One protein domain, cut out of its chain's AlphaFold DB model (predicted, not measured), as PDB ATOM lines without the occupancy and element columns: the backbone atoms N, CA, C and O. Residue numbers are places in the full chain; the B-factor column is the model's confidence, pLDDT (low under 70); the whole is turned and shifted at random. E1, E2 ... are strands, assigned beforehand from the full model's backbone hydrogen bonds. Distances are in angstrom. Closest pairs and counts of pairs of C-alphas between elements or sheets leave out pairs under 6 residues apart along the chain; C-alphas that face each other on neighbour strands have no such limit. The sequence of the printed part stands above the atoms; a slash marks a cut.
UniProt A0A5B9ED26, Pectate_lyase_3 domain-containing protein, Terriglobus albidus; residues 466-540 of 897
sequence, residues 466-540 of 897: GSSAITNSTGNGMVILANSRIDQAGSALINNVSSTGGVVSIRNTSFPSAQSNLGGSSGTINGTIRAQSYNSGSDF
ATOM      1  N   GLY A 466     -33.656  12.718  25.074       76.31
ATOM      2  CA  GLY A 466     -32.552  13.628  25.437       76.31
ATOM      3  C   GLY A 466     -32.207  13.761  26.929       76.31
ATOM      4  O   GLY A 466     -31.230  14.432  27.264       76.31
ATOM      5  N   SER A 467     -32.973  13.161  27.844       82.50
ATOM      6  CA  SER A 467     -32.720  13.198  29.297       82.50
ATOM      7  C   SER A 467     -33.251  11.938  30.005       82.50
ATOM      8  O   SER A 467     -33.212  10.859  29.427       82.50
ATOM      9  N   SER A 468     -33.685  12.011  31.270       87.00
ATOM     10  CA  SER A 468     -34.326  10.860  31.922       87.00
ATOM     11  C   SER A 468     -35.649  10.531  31.227       87.00
ATOM     12  O   SER A 468     -36.524  11.390  31.104       87.00
ATOM     13  N   ALA A 469     -35.803   9.270  30.823       90.88
ATOM     14  CA  ALA A 469     -37.001   8.745  30.174       90.88
ATOM     15  C   ALA A 469     -38.270   9.009  31.006       90.88
ATOM     16  O   ALA A 469     -39.278   9.483  30.483       90.88
ATOM     17  N   ILE A 470     -38.189   8.734  32.310       92.56
ATOM     18  CA  ILE A 470     -39.263   8.916  33.286       92.56
ATOM     19  C   ILE A 470     -38.754   9.808  34.412       92.56
ATOM     20  O   ILE A 470     -37.721   9.530  35.025       92.56
ATOM     21  N   THR A 471     -39.504  10.861  34.726       92.38
ATOM     22  CA  THR A 471     -39.200  11.764  35.839       92.38
ATOM     23  C   THR A 471     -40.414  11.918  36.745       92.38
ATOM     24  O   THR A 471     -41.421  12.484  36.335       92.38
ATOM     25  N   ASN A 472     -40.295  11.469  37.995       92.19
ATOM     26  CA  ASN A 472     -41.206  11.801  39.084       92.19
ATOM     27  C   ASN A 472     -40.595  12.944  39.911       92.19
ATOM     28  O   ASN A 472     -39.628  12.753  40.653       92.19
ATOM     29  N   SER A 473     -41.090  14.160  39.694       89.25
ATOM     30  CA  SER A 473     -40.360  15.395  40.016       89.25
ATOM     31  C   SER A 473     -40.663  16.000  41.390       89.25
ATOM     32  O   SER A 473     -39.937  16.904  41.822       89.25
ATOM     33  N   THR A 474     -41.684  15.513  42.094       86.06
ATOM     34  CA  THR A 474     -42.110  16.055  43.393       86.06
ATOM     35  C   THR A 474     -42.190  14.982  44.473       86.06
ATOM     36  O   THR A 474     -42.029  13.793  44.209       86.06
ATOM     37  N   GLY A 475     -42.408  15.416  45.720       84.19
ATOM     38  CA  GLY A 475     -42.626  14.538  46.872       84.19
ATOM     39  C   GLY A 475     -43.985  13.835  46.888       84.19
ATOM     40  O   GLY A 475     -44.105  12.798  47.533       84.19
ATOM     41  N   ASN A 476     -44.987  14.378  46.186       84.00
ATOM     42  CA  ASN A 476     -46.356  13.859  46.231       84.00
ATOM     43  C   ASN A 476     -46.641  12.829  45.135       84.00
ATOM     44  O   ASN A 476     -47.596  12.071  45.263       84.00
ATOM     45  N   GLY A 477     -45.854  12.818  44.056       88.06
ATOM     46  CA  GLY A 477     -46.114  11.963  42.903       88.06
ATOM     47  C   GLY A 477     -45.802  10.492  43.155       88.06
ATOM     48  O   GLY A 477     -44.824  10.137  43.824       88.06
ATOM     49  N   MET A 478     -46.596   9.626  42.537       91.12
ATOM     50  CA  MET A 478     -46.354   8.194  42.463       91.12
ATOM     51  C   MET A 478     -46.390   7.748  41.004       91.12
ATOM     52  O   MET A 478     -47.274   8.136  40.248       91.12
ATOM     53  N   VAL A 479     -45.418   6.939  40.594       93.81
ATOM     54  CA  VAL A 479     -45.418   6.305  39.272       93.81
ATOM     55  C   VAL A 479     -45.271   4.807  39.461       93.81
ATOM     56  O   VAL A 479     -44.370   4.354  40.162       93.81
ATOM     57  N   ILE A 480     -46.136   4.032  38.831       92.06
ATOM     58  CA  ILE A 480     -46.013   2.583  38.748       92.06
ATOM     59  C   ILE A 480     -45.607   2.248  37.323       92.06
ATOM     60  O   ILE A 480     -46.226   2.728  36.383       92.06
ATOM     61  N   LEU A 481     -44.561   1.448  37.169       90.94
ATOM     62  CA  LEU A 481     -44.041   0.999  35.890       90.94
ATOM     63  C   LEU A 481     -44.063  -0.527  35.860       90.94
ATOM     64  O   LEU A 481     -43.298  -1.174  36.575       90.94
ATOM     65  N   ALA A 482     -44.956  -1.082  35.051       87.25
ATOM     66  CA  ALA A 482     -45.226  -2.507  34.937       87.25
ATOM     67  C   ALA A 482     -44.967  -2.996  33.506       87.25
ATOM     68  O   ALA A 482     -45.264  -2.289  32.542       87.25
ATOM     69  N   ASN A 483     -44.412  -4.202  33.351       85.12
ATOM     70  CA  ASN A 483     -44.293  -4.907  32.062       85.12
ATOM     71  C   ASN A 483     -43.684  -4.060  30.925       85.12
ATOM     72  O   ASN A 483     -44.086  -4.166  29.769       85.12
ATOM     73  N   SER A 484     -42.758  -3.160  31.257       88.75
ATOM     74  CA  SER A 484     -42.309  -2.099  30.353       88.75
ATOM     75  C   SER A 484     -40.878  -2.314  29.866       88.75
ATOM     76  O   SER A 484     -40.127  -3.148  30.377       88.75
ATOM     77  N   ARG A 485     -40.467  -1.529  28.872       89.81
ATOM     78  CA  ARG A 485     -39.099  -1.487  28.367       89.81
ATOM     79  C   ARG A 485     -38.622  -0.058  28.179       89.81
ATOM     80  O   ARG A 485     -39.237   0.727  27.459       89.81
ATOM     81  N   ILE A 486     -37.474   0.243  28.775       90.50
ATOM     82  CA  ILE A 486     -36.890   1.584  28.773       90.50
ATOM     83  C   ILE A 486     -35.482   1.522  28.180       90.50
ATOM     84  O   ILE A 486     -34.516   1.152  28.853       90.50
ATOM     85  N   ASP A 487     -35.365   1.888  26.906       86.62
ATOM     86  CA  ASP A 487     -34.093   1.950  26.191       86.62
ATOM     87  C   ASP A 487     -33.289   3.202  26.599       86.62
ATOM     88  O   ASP A 487     -33.799   4.178  27.160       86.62
ATOM     89  N   GLN A 488     -31.980   3.178  26.347       75.81
ATOM     90  CA  GLN A 488     -31.064   4.242  26.762       75.81
ATOM     91  C   GLN A 488     -31.084   5.449  25.802       75.81
ATOM     92  O   GLN A 488     -30.994   5.290  24.586       75.81
ATOM     93  N   ALA A 489     -31.095   6.661  26.368       65.69
ATOM     94  CA  ALA A 489     -30.998   7.979  25.713       65.69
ATOM     95  C   ALA A 489     -29.716   8.248  24.882       65.69
ATOM     96  O   ALA A 489     -29.535   9.321  24.314       65.69
ATOM     97  N   GLY A 490     -28.770   7.308  24.846       61.94
ATOM     98  CA  GLY A 490     -27.392   7.521  24.390       61.94
ATOM     99  C   GLY A 490     -26.379   7.203  25.494       61.94
ATOM    100  O   GLY A 490     -26.727   7.094  26.667       61.94
ATOM    101  N   SER A 491     -25.103   7.033  25.139       57.66
ATOM    102  CA  SER A 491     -24.090   6.404  26.011       57.66
ATOM    103  C   SER A 491     -23.728   7.169  27.296       57.66
ATOM    104  O   SER A 491     -23.063   6.602  28.159       57.66
ATOM    105  N   ALA A 492     -24.116   8.443  27.429       56.59
ATOM    106  CA  ALA A 492     -23.749   9.310  28.557       56.59
ATOM    107  C   ALA A 492     -24.804   9.382  29.681       56.59
ATOM    108  O   ALA A 492     -24.509   9.892  30.760       56.59
ATOM    109  N   LEU A 493     -26.024   8.888  29.449       60.81
ATOM    110  CA  LEU A 493     -27.124   8.931  30.416       60.81
ATOM    111  C   LEU A 493     -27.324   7.544  31.036       60.81
ATOM    112  O   LEU A 493     -27.562   6.572  30.326       60.81
ATOM    113  N   ILE A 494     -27.190   7.456  32.363       64.25
ATOM    114  CA  ILE A 494     -27.184   6.187  33.125       64.25
ATOM    115  C   ILE A 494     -28.405   6.075  34.066       64.25
ATOM    116  O   ILE A 494     -28.561   5.070  34.747       64.25
ATOM    117  N   ASN A 495     -29.268   7.101  34.127       82.38
ATOM    118  CA  ASN A 495     -30.455   7.139  34.994       82.38
ATOM    119  C   ASN A 495     -31.705   7.468  34.169       82.38
ATOM    120  O   ASN A 495     -32.106   8.629  34.049       82.38
ATOM    121  N   ASN A 496     -32.315   6.440  33.584       85.06
ATOM    122  CA  ASN A 496     -33.524   6.592  32.776       85.06
ATOM    123  C   ASN A 496     -34.780   6.859  33.618       85.06
ATOM    124  O   ASN A 496     -35.729   7.442  33.108       85.06
ATOM    125  N   VAL A 497     -34.799   6.468  34.892       88.69
ATOM    126  CA  VAL A 497     -35.923   6.715  35.805       88.69
ATOM    127  C   VAL A 497     -35.432   7.593  36.942       88.69
ATOM    128  O   VAL A 497     -34.434   7.260  37.560       88.69
ATOM    129  N   SER A 498     -36.107   8.699  37.233       88.88
ATOM    130  CA  SER A 498     -35.717   9.643  38.284       88.88
ATOM    131  C   SER A 498     -36.869   9.870  39.259       88.88
ATOM    132  O   SER A 498     -38.006  10.055  38.831       88.88
ATOM    133  N   SER A 499     -36.573   9.889  40.563       88.94
ATOM    134  CA  SER A 499     -37.522  10.280  41.614       88.94
ATOM    135  C   SER A 499     -36.860  11.201  42.639       88.94
ATOM    136  O   SER A 499     -35.947  10.786  43.358       88.94
ATOM    137  N   THR A 500     -37.294  12.460  42.711       80.12
ATOM    138  CA  THR A 500     -36.698  13.507  43.571       80.12
ATOM    139  C   THR A 500     -37.344  13.624  44.955       80.12
ATOM    140  O   THR A 500     -36.817  14.346  45.800       80.12
ATOM    141  N   GLY A 501     -38.431  12.895  45.231       75.44
ATOM    142  CA  GLY A 501     -39.063  12.860  46.556       75.44
ATOM    143  C   GLY A 501     -40.209  11.853  46.693       75.44
ATOM    144  O   GLY A 501     -40.369  11.266  47.762       75.44
ATOM    145  N   GLY A 502     -40.972  11.639  45.621       87.50
ATOM    146  CA  GLY A 502     -42.042  10.650  45.541       87.50
ATOM    147  C   GLY A 502     -41.517   9.226  45.362       87.50
ATOM    148  O   GLY A 502     -40.346   8.927  45.630       87.50
ATOM    149  N   VAL A 503     -42.376   8.330  44.879       89.06
ATOM    150  CA  VAL A 503     -42.024   6.918  44.666       89.06
ATOM    151  C   VAL A 503     -42.243   6.506  43.218       89.06
ATOM    152  O   VAL A 503     -43.239   6.871  42.597       89.06
ATOM    153  N   VAL A 504     -41.293   5.739  42.684       92.06
ATOM    154  CA  VAL A 504     -41.485   4.968  41.456       92.06
ATOM    155  C   VAL A 504     -41.448   3.487  41.813       92.06
ATOM    156  O   VAL A 504     -40.417   3.002  42.275       92.06
ATOM    157  N   SER A 505     -42.557   2.778  41.625       90.50
ATOM    158  CA  SER A 505     -42.621   1.319  41.745       90.50
ATOM    159  C   SER A 505     -42.314   0.701  40.387       90.50
ATOM    160  O   SER A 505     -42.920   1.076  39.388       90.50
ATOM    161  N   ILE A 506     -41.354  -0.215  40.337       89.75
ATOM    162  CA  ILE A 506     -40.911  -0.897  39.122       89.75
ATOM    163  C   ILE A 506     -41.243  -2.376  39.267       89.75
ATOM    164  O   ILE A 506     -40.904  -3.002  40.278       89.75
ATOM    165  N   ARG A 507     -41.906  -2.930  38.258       85.88
ATOM    166  CA  ARG A 507     -42.299  -4.334  38.187       85.88
ATOM    167  C   ARG A 507     -42.154  -4.850  36.764       85.88
ATOM    168  O   ARG A 507     -42.559  -4.180  35.814       85.88
ATOM    169  N   ASN A 508     -41.546  -6.020  36.611       85.50
ATOM    170  CA  ASN A 508     -41.300  -6.699  35.342       85.50
ATOM    171  C   ASN A 508     -40.860  -5.738  34.215       85.50
ATOM    172  O   ASN A 508     -41.391  -5.763  33.107       85.50
ATOM    173  N   THR A 509     -39.944  -4.813  34.518       87.75
ATOM    174  CA  THR A 509     -39.536  -3.771  33.567       87.75
ATOM    175  C   THR A 509     -38.099  -3.976  33.138       87.75
ATOM    176  O   THR A 509     -37.199  -4.079  33.970       87.75
ATOM    177  N   SER A 510     -37.885  -4.016  31.826       89.12
ATOM    178  CA  SER A 510     -36.592  -4.281  31.214       89.12
ATOM    179  C   SER A 510     -35.803  -3.005  30.914       89.12
ATOM    180  O   SER A 510     -36.302  -2.046  30.318       89.12
ATOM    181  N   PHE A 511     -34.528  -3.029  31.293       88.75
ATOM    182  CA  PHE A 511     -33.533  -2.012  30.975       88.75
ATOM    183  C   PHE A 511     -32.374  -2.681  30.225       88.75
ATOM    184  O   PHE A 511     -31.610  -3.425  30.844       88.75
ATOM    185  N   PRO A 512     -32.197  -2.441  28.912       86.00
ATOM    186  CA  PRO A 512     -31.107  -3.065  28.152       86.00
ATOM    187  C   PRO A 512     -29.705  -2.670  28.633       86.00
ATOM    188  O   PRO A 512     -28.754  -3.424  28.449       86.00
ATOM    189  N   SER A 513     -29.582  -1.496  29.258       84.88
ATOM    190  CA  SER A 513     -28.326  -0.952  29.777       84.88
ATOM    191  C   SER A 513     -28.379  -0.793  31.296       84.88
ATOM    192  O   SER A 513     -29.430  -0.471  31.852       84.88
ATOM    193  N   ALA A 514     -27.228  -0.949  31.956       86.88
ATOM    194  CA  ALA A 514     -27.091  -0.779  33.402       86.88
ATOM    195  C   ALA A 514     -27.509   0.622  33.877       86.88
ATOM    196  O   ALA A 514     -27.119   1.624  33.275       86.88
ATOM    197  N   GLN A 515     -28.274   0.681  34.971       86.44
ATOM    198  CA  GLN A 515     -28.798   1.918  35.554       86.44
ATOM    199  C   GLN A 515     -28.131   2.218  36.901       86.44
ATOM    200  O   GLN A 515     -28.207   1.414  37.833       86.44
ATOM    201  N   SER A 516     -27.482   3.378  37.042       85.00
ATOM    202  CA  SER A 516     -26.653   3.656  38.228       85.00
ATOM    203  C   SER A 516     -27.482   3.827  39.502       85.00
ATOM    204  O   SER A 516     -27.091   3.345  40.564       85.00
ATOM    205  N   ASN A 517     -28.668   4.423  39.387       83.31
ATOM    206  CA  ASN A 517     -29.608   4.585  40.492       83.31
ATOM    207  C   ASN A 517     -30.478   3.347  40.769       83.31
ATOM    208  O   ASN A 517     -31.240   3.365  41.727       83.31
ATOM    209  N   LEU A 518     -30.326   2.262  39.994       86.50
ATOM    210  CA  LEU A 518     -30.911   0.939  40.270       86.50
ATOM    211  C   LEU A 518     -29.847  -0.052  40.773       86.50
ATOM    212  O   LEU A 518     -29.847  -1.234  40.426       86.50
ATOM    213  N   GLY A 519     -28.863   0.450  41.525       83.06
ATOM    214  CA  GLY A 519     -27.746  -0.354  42.029       83.06
ATOM    215  C   GLY A 519     -26.804  -0.879  40.939       83.06
ATOM    216  O   GLY A 519     -26.104  -1.859  41.166       83.06
ATOM    217  N   GLY A 520     -26.794  -0.265  39.749       84.75
ATOM    218  CA  GLY A 520     -26.020  -0.736  38.596       84.75
ATOM    219  C   GLY A 520     -26.661  -1.906  37.839       84.75
ATOM    220  O   GLY A 520     -25.994  -2.524  37.010       84.75
ATOM    221  N   SER A 521     -27.929  -2.224  38.113       86.38
ATOM    222  CA  SER A 521     -28.638  -3.366  37.518       86.38
ATOM    223  C   SER A 521     -29.062  -3.108  36.064       86.38
ATOM    224  O   SER A 521     -29.288  -1.964  35.664       86.38
ATOM    225  N   SER A 522     -29.195  -4.180  35.277       88.69
ATOM    226  CA  SER A 522     -29.763  -4.213  33.914       88.69
ATOM    227  C   SER A 522     -30.627  -5.472  33.749       88.69
ATOM    228  O   SER A 522     -30.622  -6.329  34.631       88.69
ATOM    229  N   GLY A 523     -31.346  -5.599  32.633       88.06
ATOM    230  CA  GLY A 523     -32.321  -6.668  32.410       88.06
ATOM    231  C   GLY A 523     -33.677  -6.333  33.026       88.06
ATOM    232  O   GLY A 523     -34.019  -5.159  33.161       88.06
ATOM    233  N   THR A 524     -34.458  -7.356  33.368       88.75
ATOM    234  CA  THR A 524     -35.748  -7.191  34.054       88.75
ATOM    235  C   THR A 524     -35.526  -6.862  35.526       88.75
ATOM    236  O   THR A 524     -34.823  -7.585  36.229       88.75
ATOM    237  N   ILE A 525     -36.119  -5.763  35.989       88.44
ATOM    238  CA  ILE A 525     -35.939  -5.220  37.336       88.44
ATOM    239  C   ILE A 525     -37.294  -5.120  38.046       88.44
ATOM    240  O   ILE A 525     -38.291  -4.713  37.445       88.44
ATOM    241  N   ASN A 526     -37.287  -5.440  39.345       89.19
ATOM    242  CA  ASN A 526     -38.392  -5.258  40.282       89.19
ATOM    243  C   ASN A 526     -37.903  -4.502  41.519       89.19
ATOM    244  O   ASN A 526     -36.892  -4.878  42.113       89.19
ATOM    245  N   GLY A 527     -38.631  -3.479  41.953       88.19
ATOM    246  CA  GLY A 527     -38.304  -2.748  43.171       88.19
ATOM    247  C   GLY A 527     -38.964  -1.383  43.263       88.19
ATOM    248  O   GLY A 527     -39.948  -1.112  42.579       88.19
ATOM    249  N   THR A 528     -38.437  -0.526  44.126       89.31
ATOM    250  CA  THR A 528     -38.932   0.837  44.337       89.31
ATOM    251  C   THR A 528     -37.777   1.832  44.307       89.31
ATOM    252  O   THR A 528     -36.685   1.541  44.791       89.31
ATOM    253  N   ILE A 529     -37.998   3.009  43.715       88.56
ATOM    254  CA  ILE A 529     -37.088   4.157  43.799       88.56
ATOM    255  C   ILE A 529     -37.748   5.246  44.635       88.56
ATOM    256  O   ILE A 529     -38.830   5.731  44.291       88.56
ATOM    257  N   ARG A 530     -37.051   5.712  45.671       85.12
ATOM    258  CA  ARG A 530     -37.460   6.857  46.491       85.12
ATOM    259  C   ARG A 530     -36.280   7.771  46.763       85.12
ATOM    260  O   ARG A 530     -35.253   7.307  47.248       85.12
ATOM    261  N   ALA A 531     -36.418   9.065  46.463       81.31
ATOM    262  CA  ALA A 531     -35.324  10.036  46.592       81.31
ATOM    263  C   ALA A 531     -33.996   9.499  46.000       81.31
ATOM    264  O   ALA A 531     -32.948   9.530  46.642       81.31
ATOM    265  N   GLN A 532     -34.078   8.937  44.788       81.00
ATOM    266  CA  GLN A 532     -32.989   8.268  44.054       81.00
ATOM    267  C   GLN A 532     -32.383   7.007  44.706       81.00
ATOM    268  O   GLN A 532     -31.415   6.464  44.180       81.00
ATOM    269  N   SER A 533     -32.938   6.520  45.817       83.62
ATOM    270  CA  SER A 533     -32.519   5.275  46.472       83.62
ATOM    271  C   SER A 533     -33.375   4.109  45.992       83.62
ATOM    272  O   SER A 533     -34.602   4.204  46.026       83.62
ATOM    273  N   TYR A 534     -32.732   3.027  45.555       88.81
ATOM    274  CA  TYR A 534     -33.394   1.827  45.051       88.81
ATOM    275  C   TYR A 534     -33.449   0.716  46.102       88.81
ATOM    276  O   TYR A 534     -32.427   0.379  46.701       88.81
ATOM    277  N   ASN A 535     -34.627   0.115  46.262       88.25
ATOM    278  CA  ASN A 535     -34.848  -1.108  47.027       88.25
ATOM    279  C   ASN A 535     -35.345  -2.207  46.084       88.25
ATOM    280  O   ASN A 535     -36.299  -1.993  45.338       88.25
ATOM    281  N   SER A 536     -34.724  -3.386  46.122       85.81
ATOM    282  CA  SER A 536     -35.177  -4.545  45.342       85.81
ATOM    283  C   SER A 536     -36.534  -5.055  45.830       85.81
ATOM    284  O   SER A 536     -36.762  -5.118  47.037       85.81
ATOM    285  N   GLY A 537     -37.391  -5.480  44.903       83.56
ATOM    286  CA  GLY A 537     -38.709  -6.057  45.179       83.56
ATOM    287  C   GLY A 537     -38.911  -7.427  44.528       83.56
ATOM    288  O   GLY A 537     -38.015  -7.952  43.869       83.56
ATOM    289  N   SER A 538     -40.098  -7.995  44.730       76.88
ATOM    290  CA  SER A 538     -40.560  -9.243  44.114       76.88
ATOM    291  C   SER A 538     -41.342  -8.998  42.820       76.88
ATOM    292  O   SER A 538     -41.696  -7.860  42.497       76.88
ATOM    293  N   ASP A 539     -41.587 -10.082  42.084       71.88
ATOM    294  CA  ASP A 539     -42.549 -10.113  40.983       71.88
ATOM    295  C   ASP A 539     -43.987  -9.934  41.493       71.88
ATOM    296  O   ASP A 539     -44.255 -10.111  42.683       71.88
ATOM    297  N   PHE A 540     -44.886  -9.618  40.560       73.81
ATOM    298  CA  PHE A 540     -46.331  -9.605  40.775       73.81
ATOM    299  C   PHE A 540     -46.857 -10.968  41.238       73.81
ATOM    300  O   PHE A 540     -46.424 -12.021  40.751       73.81
TER     301      PHE A 540
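What this domain is: This is residues 466 to 540 of the 897 residues of the protein "Pectate_lyase_3 domain-containing protein" of Terriglobus albidus (UniProt A0A5B9ED26). What shape does the printed part make? It winds in a short stack of turns, E1 and E2 in one turn and E3 and E4 beside them in the next, and then folds back as E5 and E6, which widen the wall made by E2 and E4. That wall is strongly twisted, with E4 and E5 both sharply bent, and the small pair E1 and E3 makes another side of the winding. What is it built of? The printed part has 75 residues with six named strands, E1 to E6 in that order, and no named helix, so its class is all strand; E2, E4, E5 and E6 form a mixed sheet in that order, and E1 and E3 a parallel one. How large is it? It is compact, with a radius of gyration of the C-alphas of 11.1 A and spans of 31 by 27 by 18 A.

How they stand to each other: What pairs with E1, residues 470 to 472? Its neighbour is E3, residues 497 to 499, parallel at 6 degrees, with N 472 and O 498 within hydrogen-bond range at 2.8 A. What stands beside E2, residues 478 to 482? This edge strand is parallel to E4, residues 503 to 515, at 51 degrees, with N 481 and O 505 2.8 A apart; E2 and E3 are apart. How does the sheet go on? E4, E5, residues 521 to 530, and E6, residues 533 to 536, form a meander, each strand the antiparallel neighbour of the one before. In the hairpin of E4 and E5, N 506 and O 527 are 2.8 A apart, and in the hairpin of E5 and E6, N 533 and O 530 are 2.8 A apart. Where do the two sheets come close? The closest C-alphas of E3 and E5 are those of Ser 499 and Arg 530, 6.0 A apart.

Where its parts are: Where does the first strand begin? E1 begins at C-alpha 470, (-39.263, 8.916, 33.286), and is 6.8 A long; E2 is 13.1 A and E3 7.0 A. How long are the strands that bend? E4 is 16.8 A from first to last C-alpha and bends by 136 degrees at residue 512; E5 is 16.2 A and bends by 123 degrees at residue 524. Where does the last strand end? E6, 10.2 A long, ends at C-alpha 536, (-35.177, -4.545, 45.342).

The domain as a whole: How far does it reach? The two C-alphas farthest apart are those of Ala 492 and Phe 540, 31.9 A. Which links are long? The link from E2 to E3, residues 483 to 496, is long; the other four are tight, and the printed part has no cut. Where is confidence low? Residues 489 to 494 of the model are under 70, and the mean pLDDT of the printed part is 84.3.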